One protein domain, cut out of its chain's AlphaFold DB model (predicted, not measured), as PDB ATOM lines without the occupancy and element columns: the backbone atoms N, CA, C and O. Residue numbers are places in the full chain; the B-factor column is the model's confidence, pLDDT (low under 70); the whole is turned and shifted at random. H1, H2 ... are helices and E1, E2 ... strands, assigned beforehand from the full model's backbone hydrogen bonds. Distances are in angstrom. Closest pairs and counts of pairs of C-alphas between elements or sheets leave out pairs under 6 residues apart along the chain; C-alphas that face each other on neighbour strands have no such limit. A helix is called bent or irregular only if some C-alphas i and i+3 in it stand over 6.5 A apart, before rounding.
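Overview. This is residues 31 to 81 of the 87 residues of an uncharacterized protein of Mucilaginibacter sp. NFR10 (UniProt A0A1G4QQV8). A narrow antiparallel sheet of three strands, E1, E2 and E3, has a single helix, H1, over one face and its other face bare, with the helix running along the strands. The loops of residues 55 to 62 and 69 to 76, which join the strands, lie at opposite ends of the sheet and hold the two farthest C-alphas. The printed part has 51 residues with one named helix and three named strands, in the order H1, E1, E2, E3 along the chain, and the order across the sheet is E1, E2, E3. The class is mixed, helices and strands; the whole is compact, with a radius of gyration of the C-alphas of 10.9 A, and its outline is elongated, spanning 32 by 20 by 14 A.

Arrangement. The inner strand of the sheet is E2, residues 63 to 68. E1, residues 49 to 54, is an edge strand and forms a hairpin with E2, antiparallel at 169 degrees between directions; N 52 and O 65 are 2.8 A apart and N 65 and O 52 are 3.0 A apart, both within hydrogen-bond range. E3, residues 77 to 80, is the other edge strand and forms a hairpin with E2, antiparallel at 152 degrees, with N 66 and O 77 within hydrogen-bond range at 2.9 A. E1, E2 and E3 make a meander, each strand the antiparallel neighbour of the one before. H1, residues 31 to 41, is on one face of this sheet at a height over the sheet of 8.8 A, an arrangement of two layers, a helix layer and a sheet layer. H1 lies over E2 and only just over E3, with 3 of its C-alphas falling on E3. It runs along the strands, at 22 degrees to E2 on the local plane. The closest C-alphas of H1 and E2 are those of Trp 41 and Ser 65, 5.6 A apart; those of H1 and E3 are of Trp 41 and Gly 78, 5.5 A apart. In H1, 6 of 7 O i to N i+4 pairs are within hydrogen-bond range.

Along the chain. E1 measures 16.4 A from first to last C-alpha, beginning at C-alpha 49 (183.208, 167.624, 110.316). E2 measures 16.0 A, and E3 is 9.9 A, ending at C-alpha 80 (186.980, 153.075, 118.336). H1 begins at C-alpha 31 (180.281, 155.638, 131.294) and measures 14.1 A; it is irregular, but only just, with C-alphas 38 and 41 at 6.8 A.

Size, cuts and confidence. The two C-alphas farthest apart, those of Asn 58 and Gly 70, are 32.1 A from each other. The printed part has no cut, and its three links, H1 to E1, E1 to E2 and E2 to E3, are short. The mean pLDDT of the printed part is 96.8, and no printed residue is under 70.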
ATOM      1  N   ASP A  31     181.152 154.481 131.043       98.00
ATOM      2  CA  ASP A  31     180.281 155.638 131.294       98.00
ATOM      3  C   ASP A  31     180.921 156.957 130.840       98.00
ATOM      4  O   ASP A  31     180.261 157.794 130.221       98.00
ATOM      5  N   GLN A  32     182.222 157.139 131.093       98.31
ATOM      6  CA  GLN A  32     182.958 158.312 130.621       98.31
ATOM      7  C   GLN A  32     183.032 158.358 129.091       98.31
ATOM      8  O   GLN A  32     182.877 159.438 128.522       98.31
ATOM      9  N   VAL A  33     183.182 157.213 128.415       97.75
ATOM     10  CA  VAL A  33     183.068 157.118 126.949       97.75
ATOM     11  C   VAL A  33     181.715 157.648 126.476       97.75
ATOM     12  O   VAL A  33     181.675 158.487 125.578       97.75
ATOM     13  N   TYR A  34     180.607 157.231 127.092       98.25
ATOM     14  CA  TYR A  34     179.273 157.716 126.718       98.25
ATOM     15  C   TYR A  34     179.101 159.220 126.982       98.25
ATOM     16  O   TYR A  34     178.520 159.924 126.151       98.25
ATOM     17  N   GLN A  35     179.634 159.742 128.093       98.62
ATOM     18  CA  GLN A  35     179.608 161.184 128.365       98.62
ATOM     19  C   GLN A  35     180.408 161.973 127.326       98.62
ATOM     20  O   GLN A  35     179.915 162.977 126.811       98.62
ATOM     21  N   LYS A  36     181.608 161.510 126.967       98.25
ATOM     22  CA  LYS A  36     182.439 162.156 125.947       98.25
ATOM     23  C   LYS A  36     181.827 162.066 124.558       98.25
ATOM     24  O   LYS A  36     181.785 163.069 123.852       98.25
ATOM     25  N   ALA A  37     181.270 160.915 124.188       98.31
ATOM     26  CA  ALA A  37     180.554 160.755 122.928       98.31
ATOM     27  C   ALA A  37     179.414 161.774 122.812       98.31
ATOM     28  O   ALA A  37     179.324 162.485 121.814       98.31
ATOM     29  N   LYS A  38     178.588 161.901 123.856       98.19
ATOM     30  CA  LYS A  38     177.438 162.810 123.869       98.19
ATOM     31  C   LYS A  38     177.833 164.287 123.871       98.19
ATOM     32  O   LYS A  38     177.227 165.065 123.141       98.19
ATOM     33  N   ASN A  39     178.783 164.671 124.719       98.12
ATOM     34  CA  ASN A  39     179.029 166.078 125.044       98.12
ATOM     35  C   ASN A  39     180.201 166.686 124.259       98.12
ATOM     36  O   ASN A  39     180.288 167.906 124.157       98.12
ATOM     37  N   GLU A  40     181.097 165.861 123.713       97.31
ATOM     38  CA  GLU A  40     182.335 166.310 123.064       97.31
ATOM     39  C   GLU A  40     182.420 165.776 121.627       97.31
ATOM     40  O   GLU A  40     182.291 166.538 120.671       97.31
ATOM     41  N   TRP A  41     182.592 164.462 121.450       98.00
ATOM     42  CA  TRP A  41     182.984 163.882 120.161       98.00
ATOM     43  C   TRP A  41     181.881 163.960 119.103       98.00
ATOM     44  O   TRP A  41     182.141 164.318 117.960       98.00
ATOM     45  N   LEU A  42     180.630 163.672 119.466       98.19
ATOM     46  CA  LEU A  42     179.507 163.729 118.519       98.19
ATOM     47  C   LEU A  42     178.774 165.079 118.563       98.19
ATOM     48  O   LEU A  42     177.914 165.342 117.722       98.19
ATOM     49  N   SER A  43     179.142 165.957 119.503       97.62
ATOM     50  CA  SER A  43     178.607 167.317 119.646       97.62
ATOM     51  C   SER A  43     179.464 168.356 118.906       97.62
ATOM     52  O   SER A  43     179.734 169.445 119.414       97.62
ATOM     53  N   THR A  44     179.898 168.023 117.690       96.50
ATOM     54  CA  THR A  44     180.719 168.895 116.837       96.50
ATOM     55  C   THR A  44     179.904 169.555 115.714       96.50
ATOM     56  O   THR A  44     178.761 169.182 115.436       96.50
ATOM     57  N   ASP A  45     180.487 170.548 115.033       97.44
ATOM     58  CA  ASP A  45     179.861 171.215 113.885       97.44
ATOM     59  C   ASP A  45     179.826 170.283 112.664       97.44
ATOM     60  O   ASP A  45     180.849 170.032 112.020       97.44
ATOM     61  N   LYS A  46     178.624 169.821 112.309       96.56
ATOM     62  CA  LYS A  46     178.359 168.916 111.177       96.56
ATOM     63  C   LYS A  46     178.690 169.509 109.806       96.56
ATOM     64  O   LYS A  46     178.815 168.767 108.841       96.56
ATOM     65  N   LYS A  47     178.811 170.836 109.679       97.88
ATOM     66  CA  LYS A  47     179.222 171.473 108.415       97.88
ATOM     67  C   LYS A  47     180.733 171.419 108.210       97.88
ATOM     68  O   LYS A  47     181.200 171.487 107.076       97.88
ATOM     69  N   LYS A  48     181.490 171.321 109.304       98.00
ATOM     70  CA  LYS A  48     182.958 171.303 109.299       98.00
ATOM     71  C   LYS A  48     183.537 169.909 109.484       98.00
ATOM     72  O   LYS A  48     184.715 169.727 109.202       98.00
ATOM     73  N   ASN A  49     182.739 168.951 109.950       98.12
ATOM     74  CA  ASN A  49     183.208 167.624 110.316       98.12
ATOM     75  C   ASN A  49     182.270 166.533 109.802       98.12
ATOM     76  O   ASN A  49     181.046 166.671 109.859       98.12
ATOM     77  N   THR A  50     182.862 165.416 109.397       97.44
ATOM     78  CA  THR A  50     182.168 164.153 109.155       97.44
ATOM     79  C   THR A  50     182.133 163.362 110.457       97.44
ATOM     80  O   THR A  50     183.175 163.167 111.080       97.44
ATOM     81  N   ILE A  51     180.945 162.939 110.887       97.88
ATOM     82  CA  ILE A  51     180.732 162.216 112.149       97.88
ATOM     83  C   ILE A  51     180.541 160.726 111.858       97.88
ATOM     84  O   ILE A  51     179.750 160.370 110.985       97.88
ATOM     85  N   TYR A  52     181.207 159.878 112.638       97.56
ATOM     86  CA  TYR A  52     181.115 158.425 112.587       97.56
ATOM     87  C   TYR A  52     180.572 157.891 113.912       97.56
ATOM     88  O   TYR A  52     181.090 158.199 114.989       97.56
ATOM     89  N   PHE A  53     179.512 157.089 113.827       98.06
ATOM     90  CA  PHE A  53     178.886 156.468 114.984       98.06
ATOM     91  C   PHE A  53     178.473 155.035 114.661       98.06
ATOM     92  O   PHE A  53     177.728 154.802 113.712       98.06
ATOM     93  N   GLU A  54     178.935 154.088 115.471       98.50
ATOM     94  CA  GLU A  54     178.646 152.664 115.313       98.50
ATOM     95  C   GLU A  54     178.385 152.007 116.666       98.50
ATOM     96  O   GLU A  54     178.901 152.446 117.698       98.50
ATOM     97  N   THR A  55     177.594 150.931 116.653       97.69
ATOM     98  CA  THR A  55     177.163 150.206 117.860       97.69
ATOM     99  C   THR A  55     177.339 148.687 117.743       97.69
ATOM    100  O   THR A  55     176.496 147.892 118.160       97.69
ATOM    101  N   ASN A  56     178.460 148.260 117.160       96.62
ATOM    102  CA  ASN A  56     178.716 146.856 116.823       96.62
ATOM    103  C   ASN A  56     179.072 145.979 118.042       96.62
ATOM    104  O   ASN A  56     179.150 144.761 117.914       96.62
ATOM    105  N   ASN A  57     179.227 146.559 119.238       93.81
ATOM    106  CA  ASN A  57     179.469 145.827 120.486       93.81
ATOM    107  C   ASN A  57     178.142 145.446 121.168       93.81
ATOM    108  O   ASN A  57     177.831 145.932 122.252       93.81
ATOM    109  N   ASN A  58     177.325 144.604 120.524       94.81
ATOM    110  CA  ASN A  58     175.994 144.204 121.020       94.81
ATOM    111  C   ASN A  58     175.062 145.400 121.309       94.81
ATOM    112  O   ASN A  58     174.363 145.429 122.321       94.81
ATOM    113  N   GLY A  59     175.076 146.414 120.440       95.88
ATOM    114  CA  GLY A  59     174.304 147.645 120.621       95.88
ATOM    115  C   GLY A  59     174.997 148.703 121.485       95.88
ATOM    116  O   GLY A  59     174.498 149.824 121.587       95.88
ATOM    117  N   MET A  60     176.159 148.399 122.072       97.50
ATOM    118  CA  MET A  60     177.028 149.394 122.708       97.50
ATOM    119  C   MET A  60     177.952 150.054 121.684       97.50
ATOM    120  O   MET A  60     178.237 149.473 120.638       97.50
ATOM    121  N   ILE A  61     178.445 151.253 122.006       98.19
ATOM    122  CA  ILE A  61     179.332 152.037 121.133       98.19
ATOM    123  C   ILE A  61     180.544 151.195 120.701       98.19
ATOM    124  O   ILE A  61     181.279 150.661 121.530       98.19
ATOM    125  N   SER A  62     180.758 151.095 119.390       98.19
ATOM    126  CA  SER A  62     181.997 150.593 118.781       98.19
ATOM    127  C   SER A  62     182.785 151.703 118.095       98.19
ATOM    128  O   SER A  62     183.997 151.594 117.981       98.19
ATOM    129  N   ASN A  63     182.131 152.795 117.690       98.31
ATOM    130  CA  ASN A  63     182.791 153.996 117.188       98.31
ATOM    131  C   ASN A  63     181.989 155.232 117.602       98.31
ATOM    132  O   ASN A  63     180.767 155.263 117.451       98.31
ATOM    133  N   ALA A  64     182.677 156.246 118.112       98.44
ATOM    134  CA  ALA A  64     182.139 157.580 118.315       98.44
ATOM    135  C   ALA A  64     183.255 158.588 118.041       98.44
ATOM    136  O   ALA A  64     184.055 158.898 118.926       98.44
ATOM    137  N   SER A  65     183.332 159.067 116.803       98.12
ATOM    138  CA  SER A  65     184.402 159.960 116.367       98.12
ATOM    139  C   SER A  65     183.948 160.943 115.294       98.12
ATOM    140  O   SER A  65     182.874 160.814 114.704       98.12
ATOM    141  N   TYR A  66     184.773 161.951 115.040       98.25
ATOM    142  CA  TYR A  66     184.616 162.844 113.904       98.25
ATOM    143  C   TYR A  66     185.953 163.107 113.219       98.25
ATOM    144  O   TYR A  66     187.019 162.999 113.827       98.25
ATOM    145  N   VAL A  67     185.876 163.491 111.948       97.81
ATOM    146  CA  VAL A  67     187.018 163.909 111.135       97.81
ATOM    147  C   VAL A  67     186.705 165.280 110.532       97.81
ATOM    148  O   VAL A  67     185.650 165.429 109.904       97.81
ATOM    149  N   PRO A  68     187.578 166.291 110.694       97.69
ATOM    150  CA  PRO A  68     187.445 167.563 109.994       97.69
ATOM    151  C   PRO A  68     187.422 167.374 108.474       97.69
ATOM    152  O   PRO A  68     188.242 166.649 107.908       97.69
ATOM    153  N   ASN A  69     186.492 168.045 107.802       96.56
ATOM    154  CA  ASN A  69     186.337 167.952 106.355       96.56
ATOM    155  C   ASN A  69     187.621 168.418 105.655       96.56
ATOM    156  O   ASN A  69     188.118 169.512 105.919       96.56
ATOM    157  N   GLY A  70     188.137 167.590 104.746       95.00
ATOM    158  CA  GLY A  70     189.378 167.866 104.023       95.00
ATOM    159  C   GLY A  70     190.660 167.485 104.769       95.00
ATOM    160  O   GLY A  70     191.735 167.718 104.218       95.00
ATOM    161  N   CYS A  71     190.589 166.885 105.968       95.38
ATOM    162  CA  CYS A  71     191.775 166.229 106.513       95.38
ATOM    163  C   CYS A  71     192.109 164.953 105.716       95.38
ATOM    164  O   CYS A  71     191.208 164.219 105.315       95.38
ATOM    165  N   GLN A  72     193.406 164.726 105.484       91.19
ATOM    166  CA  GLN A  72     193.935 163.589 104.731       91.19
ATOM    167  C   GLN A  72     194.320 162.414 105.640       91.19
ATOM    168  O   GLN A  72     193.713 161.358 105.508       91.19
ATOM    169  N   ASP A  73     195.241 162.605 106.591       88.44
ATOM    170  CA  ASP A  73     195.791 161.513 107.409       88.44
ATOM    171  C   ASP A  73     195.677 161.798 108.920       88.44
ATOM    172  O   ASP A  73     195.844 162.936 109.362       88.44
ATOM    173  N   ASP A  74     195.385 160.751 109.704       88.75
ATOM    174  CA  ASP A  74     195.443 160.695 111.178       88.75
ATOM    175  C   ASP A  74     194.719 161.823 111.960       88.75
ATOM    176  O   ASP A  74     195.176 162.267 113.011       88.75
ATOM    177  N   CYS A  75     193.544 162.274 111.492       93.62
ATOM    178  CA  CYS A  75     192.761 163.354 112.131       93.62
ATOM    179  C   CYS A  75     191.508 162.922 112.909       93.62
ATOM    180  O   CYS A  75     190.687 163.775 113.268       93.62
ATOM    181  N   SER A  76     191.275 161.629 113.114       94.69
ATOM    182  CA  SER A  76     190.073 161.193 113.827       94.69
ATOM    183  C   SER A  76     190.136 161.601 115.298       94.69
ATOM    184  O   SER A  76     191.038 161.178 116.019       94.69
ATOM    185  N   THR A  77     189.138 162.351 115.759       96.75
ATOM    186  CA  THR A  77     188.962 162.667 117.179       96.75
ATOM    187  C   THR A  77     187.793 161.868 117.724       96.75
ATOM    188  O   THR A  77     186.665 162.014 117.252       96.75
ATOM    189  N   GLY A  78     188.047 161.035 118.729       96.88
ATOM    190  CA  GLY A  78     187.029 160.216 119.378       96.88
ATOM    191  C   GLY A  78     187.579 158.862 119.787       96.88
ATOM    192  O   GLY A  78     188.740 158.762 120.181       96.88
ATOM    193  N   ILE A  79     186.747 157.828 119.687       97.19
ATOM    194  CA  ILE A  79     187.137 156.466 120.052       97.19
ATOM    195  C   ILE A  79     186.609 155.418 119.073       97.19
ATOM    196  O   ILE A  79     185.509 155.548 118.538       97.19
ATOM    197  N   SER A  80     187.393 154.353 118.911       96.94
ATOM    198  CA  SER A  80     186.980 153.075 118.336       96.94
ATOM    199  C   SER A  80     187.229 151.982 119.374       96.94
ATOM    200  O   SER A  80     188.290 151.950 120.000       96.94
ATOM    201  N   ILE A  81     186.236 151.127 119.599       96.88
ATOM    202  CA  ILE A  81     186.259 150.063 120.603       96.88
ATOM    203  C   ILE A  81     186.111 148.734 119.879       96.88
ATOM    204  O   ILE A  81     185.025 148.391 119.409       96.88
TER     205      ILE A  81